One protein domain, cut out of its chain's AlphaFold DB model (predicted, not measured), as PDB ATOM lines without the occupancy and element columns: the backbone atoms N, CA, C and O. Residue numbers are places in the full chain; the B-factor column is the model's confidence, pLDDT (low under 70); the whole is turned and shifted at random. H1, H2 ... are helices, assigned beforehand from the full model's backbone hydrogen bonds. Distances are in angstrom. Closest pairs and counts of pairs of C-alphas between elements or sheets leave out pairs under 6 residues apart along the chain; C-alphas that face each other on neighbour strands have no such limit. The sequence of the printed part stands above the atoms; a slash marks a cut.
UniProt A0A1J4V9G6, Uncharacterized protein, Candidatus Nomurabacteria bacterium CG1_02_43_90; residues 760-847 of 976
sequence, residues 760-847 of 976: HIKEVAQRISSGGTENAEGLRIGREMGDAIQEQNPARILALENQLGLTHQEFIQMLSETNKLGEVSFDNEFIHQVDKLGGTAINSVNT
ATOM      1  N   HIS A 760      38.773  -4.811 -41.023       48.25
ATOM      2  CA  HIS A 760      39.224  -6.003 -41.745       48.25
ATOM      3  C   HIS A 760      39.695  -7.107 -40.784       48.25
ATOM      4  O   HIS A 760      39.359  -8.274 -40.970       48.25
ATOM      5  N   ILE A 761      40.391  -6.740 -39.699       49.62
ATOM      6  CA  ILE A 761      40.821  -7.685 -38.651       49.62
ATOM      7  C   ILE A 761      39.605  -8.336 -37.972       49.62
ATOM      8  O   ILE A 761      39.567  -9.561 -37.831       49.62
ATOM      9  N   LYS A 762      38.564  -7.555 -37.642       55.22
ATOM     10  CA  LYS A 762      37.289  -8.089 -37.125       55.22
ATOM     11  C   LYS A 762      36.610  -9.023 -38.119       55.22
ATOM     12  O   LYS A 762      36.094 -10.056 -37.710       55.22
ATOM     13  N   GLU A 763      36.609  -8.686 -39.409       57.16
ATOM     14  CA  GLU A 763      36.023  -9.537 -40.446       57.16
ATOM     15  C   GLU A 763      36.758 -10.883 -40.563       57.16
ATOM     16  O   GLU A 763      36.116 -11.932 -40.630       57.16
ATOM     17  N   VAL A 764      38.094 -10.882 -40.533       51.97
ATOM     18  CA  VAL A 764      38.911 -12.107 -40.548       51.97
ATOM     19  C   VAL A 764      38.667 -12.941 -39.285       51.97
ATOM     20  O   VAL A 764      38.367 -14.130 -39.400       51.97
ATOM     21  N   ALA A 765      38.696 -12.327 -38.098       55.00
ATOM     22  CA  ALA A 765      38.394 -13.007 -36.836       55.00
ATOM     23  C   ALA A 765      36.977 -13.614 -36.832       55.00
ATOM     24  O   ALA A 765      36.800 -14.772 -36.454       55.00
ATOM     25  N   GLN A 766      35.982 -12.876 -37.337       57.88
ATOM     26  CA  GLN A 766      34.591 -13.330 -37.424       57.88
ATOM     27  C   GLN A 766      34.384 -14.451 -38.457       57.88
ATOM     28  O   GLN A 766      33.540 -15.320 -38.255       57.88
ATOM     29  N   ARG A 767      35.155 -14.476 -39.553       55.91
ATOM     30  CA  ARG A 767      35.140 -15.578 -40.536       55.91
ATOM     31  C   ARG A 767      35.782 -16.855 -39.987       55.91
ATOM     32  O   ARG A 767      35.320 -17.949 -40.319       55.91
ATOM     33  N   ILE A 768      36.821 -16.720 -39.158       56.34
ATOM     34  CA  ILE A 768      37.476 -17.841 -38.465       56.34
ATOM     35  C   ILE A 768      36.525 -18.439 -37.418       56.34
ATOM     36  O   ILE A 768      36.346 -19.657 -37.401       56.34
ATOM     37  N   SER A 769      35.856 -17.613 -36.607       56.19
ATOM     38  CA  SER A 769      34.897 -18.104 -35.608       56.19
ATOM     39  C   SER A 769      33.621 -18.692 -36.205       56.19
ATOM     40  O   SER A 769      33.139 -19.725 -35.741       56.19
ATOM     41  N   SER A 770      33.075 -18.092 -37.268       54.09
ATOM     42  CA  SER A 770      31.804 -18.541 -37.849       54.09
ATOM     43  C   SER A 770      31.901 -19.828 -38.678       54.09
ATOM     44  O   SER A 770      30.896 -20.241 -39.257       54.09
ATOM     45  N   GLY A 771      33.087 -20.438 -38.804       49.06
ATOM     46  CA  GLY A 771      33.292 -21.699 -39.527       49.06
ATOM     47  C   GLY A 771      32.883 -21.652 -41.005       49.06
ATOM     48  O   GLY A 771      32.320 -22.623 -41.511       49.06
ATOM     49  N   GLY A 772      33.109 -20.524 -41.692       45.50
ATOM     50  CA  GLY A 772      32.628 -20.284 -43.060       45.50
ATOM     51  C   GLY A 772      33.135 -21.316 -44.079       45.50
ATOM     52  O   GLY A 772      34.321 -21.375 -44.392       45.50
ATOM     53  N   THR A 773      32.227 -22.124 -44.631       45.38
ATOM     54  CA  THR A 773      32.550 -23.408 -45.285       45.38
ATOM     55  C   THR A 773      33.022 -23.352 -46.747       45.38
ATOM     56  O   THR A 773      33.108 -24.399 -47.384       45.38
ATOM     57  N   GLU A 774      33.295 -22.177 -47.320       52.03
ATOM     58  CA  GLU A 774      33.476 -22.036 -48.782       52.03
ATOM     59  C   GLU A 774      34.934 -22.029 -49.273       52.03
ATOM     60  O   GLU A 774      35.172 -22.215 -50.465       52.03
ATOM     61  N   ASN A 775      35.924 -21.897 -48.381       73.81
ATOM     62  CA  ASN A 775      37.340 -22.028 -48.735       73.81
ATOM     63  C   ASN A 775      37.984 -23.210 -47.993       73.81
ATOM     64  O   ASN A 775      38.190 -23.157 -46.779       73.81
ATOM     65  N   ALA A 776      38.340 -24.262 -48.737       72.38
ATOM     66  CA  ALA A 776      39.003 -25.450 -48.196       72.38
ATOM     67  C   ALA A 776      40.349 -25.127 -47.521       72.38
ATOM     68  O   ALA A 776      40.695 -25.763 -46.528       72.38
ATOM     69  N   GLU A 777      41.068 -24.115 -48.011       71.00
ATOM     70  CA  GLU A 777      42.346 -23.688 -47.441       71.00
ATOM     71  C   GLU A 777      42.151 -22.890 -46.145       71.00
ATOM     72  O   GLU A 777      42.850 -23.122 -45.161       71.00
ATOM     73  N   GLY A 778      41.117 -22.044 -46.080       72.44
ATOM     74  CA  GLY A 778      40.719 -21.372 -44.836       72.44
ATOM     75  C   GLY A 778      40.292 -22.364 -43.745       72.44
ATOM     76  O   GLY A 778      40.665 -22.208 -42.586       72.44
ATOM     77  N   LEU A 779      39.586 -23.437 -44.121       75.25
ATOM     78  CA  LEU A 779      39.250 -24.545 -43.219       75.25
ATOM     79  C   LEU A 779      40.477 -25.367 -42.788       75.25
ATOM     80  O   LEU A 779      40.512 -25.837 -41.649       75.25
ATOM     81  N   ARG A 780      41.474 -25.550 -43.668       85.44
ATOM     82  CA  ARG A 780      42.745 -26.217 -43.341       85.44
ATOM     83  C   ARG A 780      43.534 -25.397 -42.321       85.44
ATOM     84  O   ARG A 780      43.837 -25.909 -41.248       85.44
ATOM     85  N   ILE A 781      43.783 -24.123 -42.621       79.25
ATOM     86  CA  ILE A 781      44.525 -23.194 -41.757       79.25
ATOM     87  C   ILE A 781      43.794 -22.997 -40.423       79.25
ATOM     88  O   ILE A 781      44.421 -23.069 -39.371       79.25
ATOM     89  N   GLY A 782      42.466 -22.839 -40.432       78.94
ATOM     90  CA  GLY A 782      41.663 -22.734 -39.210       78.94
ATOM     91  C   GLY A 782      41.732 -23.984 -38.325       78.94
ATOM     92  O   GLY A 782      41.809 -23.864 -37.103       78.94
ATOM     93  N   ARG A 783      41.777 -25.187 -38.919       81.62
ATOM     94  CA  ARG A 783      41.977 -26.435 -38.167       81.62
ATOM     95  C   ARG A 783      43.397 -26.554 -37.625       81.62
ATOM     96  O   ARG A 783      43.552 -26.851 -36.451       81.62
ATOM     97  N   GLU A 784      44.415 -26.288 -38.440       83.12
ATOM     98  CA  GLU A 784      45.814 -26.334 -37.996       83.12
ATOM     99  C   GLU A 784      46.104 -25.304 -36.897       83.12
ATOM    100  O   GLU A 784      46.868 -25.601 -35.980       83.12
ATOM    101  N   MET A 785      45.446 -24.140 -36.943       84.06
ATOM    102  CA  MET A 785      45.463 -23.147 -35.872       84.06
ATOM    103  C   MET A 785      44.796 -23.695 -34.606       84.06
ATOM    104  O   MET A 785      45.396 -23.644 -33.538       84.06
ATOM    105  N   GLY A 786      43.598 -24.280 -34.716       81.12
ATOM    106  CA  GLY A 786      42.911 -24.923 -33.591       81.12
ATOM    107  C   GLY A 786      43.743 -26.028 -32.929       81.12
ATOM    108  O   GLY A 786      43.894 -26.026 -31.708       81.12
ATOM    109  N   ASP A 787      44.347 -26.910 -33.729       85.25
ATOM    110  CA  ASP A 787      45.233 -27.980 -33.261       85.25
ATOM    111  C   ASP A 787      46.473 -27.399 -32.549       85.25
ATOM    112  O   ASP A 787      46.802 -27.806 -31.438       85.25
ATOM    113  N   ALA A 788      47.136 -26.398 -33.143       82.88
ATOM    114  CA  ALA A 788      48.321 -25.753 -32.568       82.88
ATOM    115  C   ALA A 788      48.028 -24.995 -31.258       82.88
ATOM    116  O   ALA A 788      48.869 -24.972 -30.355       82.88
ATOM    117  N   ILE A 789      46.834 -24.406 -31.134       80.19
ATOM    118  CA  ILE A 789      46.342 -23.776 -29.899       80.19
ATOM    119  C   ILE A 789      46.056 -24.837 -28.835       80.19
ATOM    120  O   ILE A 789      46.480 -24.681 -27.690       80.19
ATOM    121  N   GLN A 790      45.376 -25.930 -29.197       82.38
ATOM    122  CA  GLN A 790      45.055 -27.015 -28.269       82.38
ATOM    123  C   GLN A 790      46.315 -27.737 -27.757       82.38
ATOM    124  O   GLN A 790      46.356 -28.157 -26.602       82.38
ATOM    125  N   GLU A 791      47.350 -27.842 -28.590       86.81
ATOM    126  CA  GLU A 791      48.680 -28.348 -28.226       86.81
ATOM    127  C   GLU A 791      49.517 -27.361 -27.392       86.81
ATOM    128  O   GLU A 791      50.588 -27.738 -26.923       86.81
ATOM    129  N   GLN A 792      49.070 -26.107 -27.230       86.75
ATOM    130  CA  GLN A 792      49.865 -24.995 -26.690       86.75
ATOM    131  C   GLN A 792      51.255 -24.901 -27.350       86.75
ATOM    132  O   GLN A 792      52.273 -24.728 -26.682       86.75
ATOM    133  N   ASN A 793      51.308 -25.012 -28.681       89.81
ATOM    134  CA  ASN A 793      52.550 -25.040 -29.448       89.81
ATOM    135  C   ASN A 793      52.793 -23.693 -30.165       89.81
ATOM    136  O   ASN A 793      52.363 -23.514 -31.310       89.81
ATOM    137  N   PRO A 794      53.498 -22.732 -29.534       85.56
ATOM    138  CA  PRO A 794      53.651 -21.387 -30.085       85.56
ATOM    139  C   PRO A 794      54.469 -21.364 -31.385       85.56
ATOM    140  O   PRO A 794      54.208 -20.539 -32.254       85.56
ATOM    141  N   ALA A 795      55.407 -22.300 -31.577       85.75
ATOM    142  CA  ALA A 795      56.177 -22.408 -32.818       85.75
ATOM    143  C   ALA A 795      55.297 -22.820 -34.013       85.75
ATOM    144  O   ALA A 795      55.473 -22.317 -35.121       85.75
ATOM    145  N   ARG A 796      54.311 -23.699 -33.784       88.19
ATOM    146  CA  ARG A 796      53.347 -24.119 -34.811       88.19
ATOM    147  C   ARG A 796      52.336 -23.012 -35.136       88.19
ATOM    148  O   ARG A 796      51.958 -22.876 -36.293       88.19
ATOM    149  N   ILE A 797      51.977 -22.177 -34.158       87.12
ATOM    150  CA  ILE A 797      51.178 -20.960 -34.381       87.12
ATOM    151  C   ILE A 797      51.949 -19.923 -35.218       87.12
ATOM    152  O   ILE A 797      51.403 -19.411 -36.192       87.12
ATOM    153  N   LEU A 798      53.230 -19.674 -34.927       88.00
ATOM    154  CA  LEU A 798      54.076 -18.772 -35.729       88.00
ATOM    155  C   LEU A 798      54.297 -19.272 -37.169       88.00
ATOM    156  O   LEU A 798      54.429 -18.476 -38.094       88.00
ATOM    157  N   ALA A 799      54.284 -20.586 -37.404       86.31
ATOM    158  CA  ALA A 799      54.326 -21.129 -38.763       86.31
ATOM    159  C   ALA A 799      53.058 -20.808 -39.587       86.31
ATOM    160  O   ALA A 799      53.119 -20.790 -40.819       86.31
ATOM    161  N   LEU A 800      51.923 -20.543 -38.927       89.06
ATOM    162  CA  LEU A 800      50.652 -20.177 -39.562       89.06
ATOM    163  C   LEU A 800      50.527 -18.666 -39.813       89.06
ATOM    164  O   LEU A 800      49.820 -18.280 -40.740       89.06
ATOM    165  N   GLU A 801      51.254 -17.823 -39.073       90.19
ATOM    166  CA  GLU A 801      51.388 -16.379 -39.336       90.19
ATOM    167  C   GLU A 801      51.798 -16.119 -40.797       90.19
ATOM    168  O   GLU A 801      51.088 -15.446 -41.546       90.19
ATOM    169  N   ASN A 802      52.871 -16.783 -41.243       78.94
ATOM    170  CA  ASN A 802      53.369 -16.710 -42.620       78.94
ATOM    171  C   ASN A 802      52.370 -17.237 -43.669       78.94
ATOM    172  O   ASN A 802      52.398 -16.791 -44.812       78.94
ATOM    173  N   GLN A 803      51.492 -18.182 -43.308       83.75
ATOM    174  CA  GLN A 803      50.461 -18.712 -44.218       83.75
ATOM    175  C   GLN A 803      49.244 -17.783 -44.335       83.75
ATOM    176  O   GLN A 803      48.522 -17.844 -45.327       83.75
ATOM    177  N   LEU A 804      49.018 -16.925 -43.337       84.94
ATOM    178  CA  LEU A 804      47.943 -15.931 -43.321       84.94
ATOM    179  C   LEU A 804      48.350 -14.597 -43.967       84.94
ATOM    180  O   LEU A 804      47.472 -13.807 -44.304       84.94
ATOM    181  N   GLY A 805      49.651 -14.342 -44.147       84.44
ATOM    182  CA  GLY A 805      50.160 -13.106 -44.754       84.44
ATOM    183  C   GLY A 805      49.964 -11.855 -43.889       84.44
ATOM    184  O   GLY A 805      50.004 -10.745 -44.412       84.44
ATOM    185  N   LEU A 806      49.733 -12.034 -42.586       86.25
ATOM    186  CA  LEU A 806      49.613 -10.956 -41.603       86.25
ATOM    187  C   LEU A 806      50.998 -10.562 -41.083       86.25
ATOM    188  O   LEU A 806      51.874 -11.415 -40.948       86.25
ATOM    189  N   THR A 807      51.192  -9.292 -40.721       88.69
ATOM    190  CA  THR A 807      52.366  -8.914 -39.922       88.69
ATOM    191  C   THR A 807      52.245  -9.463 -38.500       88.69
ATOM    192  O   THR A 807      51.141  -9.656 -37.985       88.69
ATOM    193  N   HIS A 808      53.375  -9.643 -37.814       92.12
ATOM    194  CA  HIS A 808      53.383 -10.179 -36.453       92.12
ATOM    195  C   HIS A 808      52.493  -9.396 -35.475       92.12
ATOM    196  O   HIS A 808      51.793  -9.990 -34.661       92.12
ATOM    197  N   GLN A 809      52.442  -8.061 -35.579       88.44
ATOM    198  CA  GLN A 809      51.564  -7.265 -34.714       88.44
ATOM    199  C   GLN A 809      50.077  -7.450 -35.043       88.44
ATOM    200  O   GLN A 809      49.274  -7.565 -34.119       88.44
ATOM    201  N   GLU A 810      49.703  -7.548 -36.320       87.75
ATOM    202  CA  GLU A 810      48.325  -7.868 -36.725       87.75
ATOM    203  C   GLU A 810      47.929  -9.283 -36.284       87.75
ATOM    204  O   GLU A 810      46.798  -9.511 -35.857       87.75
ATOM    205  N   PHE A 811      48.870 -10.225 -36.317       92.12
ATOM    206  CA  PHE A 811      48.673 -11.603 -35.888       92.12
ATOM    207  C   PHE A 811      48.506 -11.734 -34.363       92.12
ATOM    208  O   PHE A 811      47.550 -12.359 -33.897       92.12
ATOM    209  N   ILE A 812      49.356 -11.078 -33.565       92.62
ATOM    210  CA  ILE A 812      49.191 -10.989 -32.104       92.62
ATOM    211  C   ILE A 812      47.901 -10.236 -31.740       92.62
ATOM    212  O   ILE A 812      47.191 -10.644 -30.814       92.62
ATOM    213  N   GLN A 813      47.538  -9.186 -32.486       90.56
ATOM    214  CA  GLN A 813      46.260  -8.497 -32.310       90.56
ATOM    215  C   GLN A 813      45.075  -9.428 -32.603       90.56
ATOM    216  O   GLN A 813      44.162  -9.498 -31.780       90.56
ATOM    217  N   MET A 814      45.110 -10.193 -33.698       91.62
ATOM    218  CA  MET A 814      44.091 -11.190 -34.040       91.62
ATOM    219  C   MET A 814      43.934 -12.235 -32.924       91.62
ATOM    220  O   MET A 814      42.816 -12.485 -32.481       91.62
ATOM    221  N   LEU A 815      45.028 -12.804 -32.402       88.81
ATOM    222  CA  LEU A 815      44.977 -13.747 -31.274       88.81
ATOM    223  C   LEU A 815      44.391 -13.099 -30.004       88.81
ATOM    224  O   LEU A 815      43.573 -13.709 -29.313       88.81
ATOM    225  N   SER A 816      44.747 -11.842 -29.716       87.88
ATOM    226  CA  SER A 816      44.193 -11.075 -28.591       87.88
ATOM    227  C   SER A 816      42.697 -10.780 -28.749       87.88
ATOM    228  O   SER A 816      41.957 -10.802 -27.764       87.88
ATOM    229  N   GLU A 817      42.229 -10.490 -29.963       84.88
ATOM    230  CA  GLU A 817      40.812 -10.256 -30.262       84.88
ATOM    231  C   GLU A 817      40.001 -11.556 -30.198       84.88
ATOM    232  O   GLU A 817      38.973 -11.577 -29.522       84.88
ATOM    233  N   THR A 818      40.506 -12.666 -30.745       83.06
ATOM    234  CA  THR A 818      39.884 -13.996 -30.602       83.06
ATOM    235  C   THR A 818      39.769 -14.417 -29.131       83.06
ATOM    236  O   THR A 818      38.722 -14.918 -28.722       83.06
ATOM    237  N   ASN A 819      40.778 -14.133 -28.294       85.50
ATOM    238  CA  ASN A 819      40.699 -14.399 -26.850       85.50
ATOM    239  C   ASN A 819      39.589 -13.582 -26.158       85.50
ATOM    240  O   ASN A 819      38.869 -14.088 -25.299       85.50
ATOM    241  N   LYS A 820      39.406 -12.313 -26.551       84.06
ATOM    242  CA  LYS A 820      38.359 -11.427 -25.998       84.06
ATOM    243  C   LYS A 820      36.944 -11.848 -26.396       84.06
ATOM    244  O   LYS A 820      36.013 -11.550 -25.652       84.06
ATOM    245  N   LEU A 821      36.775 -12.526 -27.534       80.56
ATOM    246  CA  LEU A 821      35.485 -13.082 -27.960       80.56
ATOM    247  C   LEU A 821      35.050 -14.287 -27.104       80.56
ATOM    248  O   LEU A 821      33.868 -14.620 -27.085       80.56
ATOM    249  N   GLY A 822      35.968 -14.907 -26.351       80.31
ATOM    250  CA  GLY A 822      35.657 -15.955 -25.371       80.31
ATOM    251  C   GLY A 822      35.317 -17.327 -25.964       80.31
ATOM    252  O   GLY A 822      35.003 -18.251 -25.217       80.31
ATOM    253  N   GLU A 823      35.394 -17.478 -27.286       71.50
ATOM    254  CA  GLU A 823      35.167 -18.744 -27.996       71.50
ATOM    255  C   GLU A 823      36.385 -19.677 -27.919       71.50
ATOM    256  O   GLU A 823      36.236 -20.898 -27.900       71.50
ATOM    257  N   VAL A 824      37.587 -19.101 -27.809       71.94
ATOM    258  CA  VAL A 824      38.847 -19.809 -27.562       71.94
ATOM    259  C   VAL A 824      39.574 -19.090 -26.428       71.94
ATOM    260  O   VAL A 824      39.948 -17.929 -26.566       71.94
ATOM    261  N   SER A 825      39.755 -19.774 -25.298       77.31
ATOM    262  CA  SER A 825      40.446 -19.227 -24.125       77.31
ATOM    263  C   SER A 825      41.947 -19.471 -24.232       77.31
ATOM    264  O   SER A 825      42.428 -20.556 -23.902       77.31
ATOM    265  N   PHE A 826      42.691 -18.446 -24.628       81.00
ATOM    266  CA  PHE A 826      44.145 -18.418 -24.517       81.00
ATOM    267  C   PHE A 826      44.502 -17.864 -23.138       81.00
ATOM    268  O   PHE A 826      43.955 -16.838 -22.722       81.00
ATOM    269  N   ASP A 827      45.438 -18.485 -22.422       84.75
ATOM    270  CA  ASP A 827      46.028 -17.777 -21.289       84.75
ATOM    271  C   ASP A 827      46.955 -16.649 -21.804       84.75
ATOM    272  O   ASP A 827      47.470 -16.682 -22.928       84.75
ATOM    273  N   ASN A 828      47.116 -15.593 -21.007       84.94
ATOM    274  CA  ASN A 828      47.893 -14.420 -21.422       84.94
ATOM    275  C   ASN A 828      49.405 -14.700 -21.474       84.94
ATOM    276  O   ASN A 828      50.125 -13.998 -22.181       84.94
ATOM    277  N   GLU A 829      49.887 -15.709 -20.745       87.44
ATOM    278  CA  GLU A 829      51.269 -16.179 -20.808       87.44
ATOM    279  C   GLU A 829      51.528 -16.893 -22.139       87.44
ATOM    280  O   GLU A 829      52.588 -16.694 -22.720       87.44
ATOM    281  N   PHE A 830      50.552 -17.618 -22.693       88.62
ATOM    282  CA  PHE A 830      50.635 -18.214 -24.026       88.62
ATOM    283  C   PHE A 830      50.693 -17.163 -25.141       88.62
ATOM    284  O   PHE A 830      51.576 -17.233 -25.993       88.62
ATOM    285  N   ILE A 831      49.828 -16.138 -25.114       88.19
ATOM    286  CA  ILE A 831      49.926 -15.016 -26.072       88.19
ATOM    287  C   ILE A 831      51.285 -14.317 -25.924       88.19
ATOM    288  O   ILE A 831      51.949 -14.060 -26.924       88.19
ATOM    289  N   HIS A 832      51.749 -14.092 -24.692       88.38
ATOM    290  CA  HIS A 832      53.080 -13.549 -24.425       88.38
ATOM    291  C   HIS A 832      54.215 -14.506 -24.846       88.38
ATOM    292  O   HIS A 832      55.303 -14.047 -25.162       88.38
ATOM    293  N   GLN A 833      54.013 -15.826 -24.887       91.06
ATOM    294  CA  GLN A 833      54.984 -16.781 -25.430       91.06
ATOM    295  C   GLN A 833      55.024 -16.737 -26.960       91.06
ATOM    296  O   GLN A 833      56.118 -16.826 -27.510       91.06
ATOM    297  N   VAL A 834      53.888 -16.557 -27.645       89.00
ATOM    298  CA  VAL A 834      53.838 -16.354 -29.105       89.00
ATOM    299  C   VAL A 834      54.459 -15.006 -29.481       89.00
ATOM    300  O   VAL A 834      55.339 -14.986 -30.332       89.00
ATOM    301  N   ASP A 835      54.097 -13.914 -28.800       93.56
ATOM    302  CA  ASP A 835      54.693 -12.574 -28.970       93.56
ATOM    303  C   ASP A 835      56.187 -12.577 -28.620       93.56
ATOM    304  O   ASP A 835      57.018 -12.069 -29.365       93.56
ATOM    305  N   LYS A 836      56.589 -13.257 -27.540       90.44
ATOM    306  CA  LYS A 836      58.010 -13.433 -27.229       90.44
ATOM    307  C   LYS A 836      58.719 -14.281 -28.275       90.44
ATOM    308  O   LYS A 836      59.852 -13.950 -28.589       90.44
ATOM    309  N   LEU A 837      58.145 -15.365 -28.794       86.75
ATOM    310  CA  LEU A 837      58.832 -16.227 -29.763       86.75
ATOM    311  C   LEU A 837      58.874 -15.614 -31.160       86.75
ATOM    312  O   LEU A 837      59.926 -15.680 -31.783       86.75
ATOM    313  N   GLY A 838      57.807 -14.967 -31.622       81.06
ATOM    314  CA  GLY A 838      57.791 -14.221 -32.877       81.06
ATOM    315  C   GLY A 838      58.598 -12.933 -32.768       81.06
ATOM    316  O   GLY A 838      59.444 -12.673 -33.609       81.06
ATOM    317  N   GLY A 839      58.513 -12.223 -31.645       72.81
ATOM    318  CA  GLY A 839      59.435 -11.155 -31.271       72.81
ATOM    319  C   GLY A 839      60.887 -11.622 -31.118       72.81
ATOM    320  O   GLY A 839      61.789 -10.858 -31.425       72.81
ATOM    321  N   THR A 840      61.162 -12.871 -30.720       67.75
ATOM    322  CA  THR A 840      62.521 -13.463 -30.702       67.75
ATOM    323  C   THR A 840      62.910 -14.042 -32.063       67.75
ATOM    324  O   THR A 840      64.095 -14.199 -32.309       67.75
ATOM    325  N   ALA A 841      61.970 -14.304 -32.974       54.91
ATOM    326  CA  ALA A 841      62.233 -14.635 -34.373       54.91
ATOM    327  C   ALA A 841      62.544 -13.364 -35.173       54.91
ATOM    328  O   ALA A 841      63.551 -13.304 -35.856       54.91
ATOM    329  N   ILE A 842      61.769 -12.295 -34.991       49.19
ATOM    330  CA  ILE A 842      62.050 -10.947 -35.495       49.19
ATOM    331  C   ILE A 842      63.344 -10.426 -34.877       49.19
ATOM    332  O   ILE A 842      64.196  -9.919 -35.592       49.19
ATOM    333  N   ASN A 843      63.558 -10.609 -33.570       37.34
ATOM    334  CA  ASN A 843      64.823 -10.244 -32.942       37.34
ATOM    335  C   ASN A 843      65.952 -11.240 -33.217       37.34
ATOM    336  O   ASN A 843      67.088 -10.841 -33.039       37.34
ATOM    337  N   SER A 844      65.739 -12.470 -33.689       33.22
ATOM    338  CA  SER A 844      66.838 -13.307 -34.199       33.22
ATOM    339  C   SER A 844      67.085 -13.078 -35.687       33.22
ATOM    340  O   SER A 844      68.208 -13.249 -36.121       33.22
ATOM    341  N   VAL A 845      66.131 -12.543 -36.444       35.44
ATOM    342  CA  VAL A 845      66.356 -11.973 -37.782       35.44
ATOM    343  C   VAL A 845      67.025 -10.589 -37.687       35.44
ATOM    344  O   VAL A 845      67.855 -10.264 -38.525       35.44
ATOM    345  N   ASN A 846      66.765  -9.812 -36.625       32.28
ATOM    346  CA  ASN A 846      67.426  -8.523 -36.353       32.28
ATOM    347  C   ASN A 846      68.705  -8.632 -35.487       32.28
ATOM    348  O   ASN A 846      69.494  -7.690 -35.458       32.28
ATOM    349  N   THR A 847      68.926  -9.747 -34.771       27.88
ATOM    350  CA  THR A 847      70.112  -9.977 -33.902       27.88
ATOM    351  C   THR A 847      70.956 -11.185 -34.328       27.88
ATOM    352  O   THR A 847      72.115 -11.265 -33.931       27.88
TER     353      THR A 847
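What this domain is: This is residues 760 to 847 of the 976 residues of an uncharacterized protein of Candidatus Nomurabacteria bacterium CG1_02_43_90 (UniProt A0A1J4V9G6). Two helical hairpins, H2 with H3 and H4 with H5, pack steeply together through H3 and H5, and H1 packs on H4. The 88 printed residues hold five named helices, H1 to H5 in order, and no named strand: all helix. The whole is compact, radius of gyration of the C-alphas 12.7 A, and spans 41 by 25 by 24 A.

How they stand to each other: H1, residues 760 to 769, touches H4, residues 808 to 821, at a steep tilt of 53 degrees; closest C-alphas, Ala 765 and Thr 818, 6.5 A. H2, residues 776 to 790, and H3, residues 794 to 804, form a hairpin at 18 degrees; closest C-alphas, Ala 788 and Arg 796, 5.7 A. H5, residues 828 to 847, touches H3 with residues 830 to 838 alone; closest C-alphas, Val 834 and Pro 794, 5.1 A. H4 and H5 form a hairpin at 4 degrees. Every O i to N i+4 pair is within hydrogen-bond range in H1, H2, H4 and H5, and 4 of 7 in H3.

Where its parts are: H1, 14.2 A long, begins at C-alpha 760, (39.224, -6.003, -41.745). H2 measures 20.9 A, H3 15.4 A and H4 20.0 A. H5, 25.9 A, ends at C-alpha 847, (70.112, -9.977, -33.902).

The domain as a whole: The printed part has no cut and no long link. Residues 772 to 777 stand free. pLDDT is under 70 at residues 760 to 774 and 840 to 847.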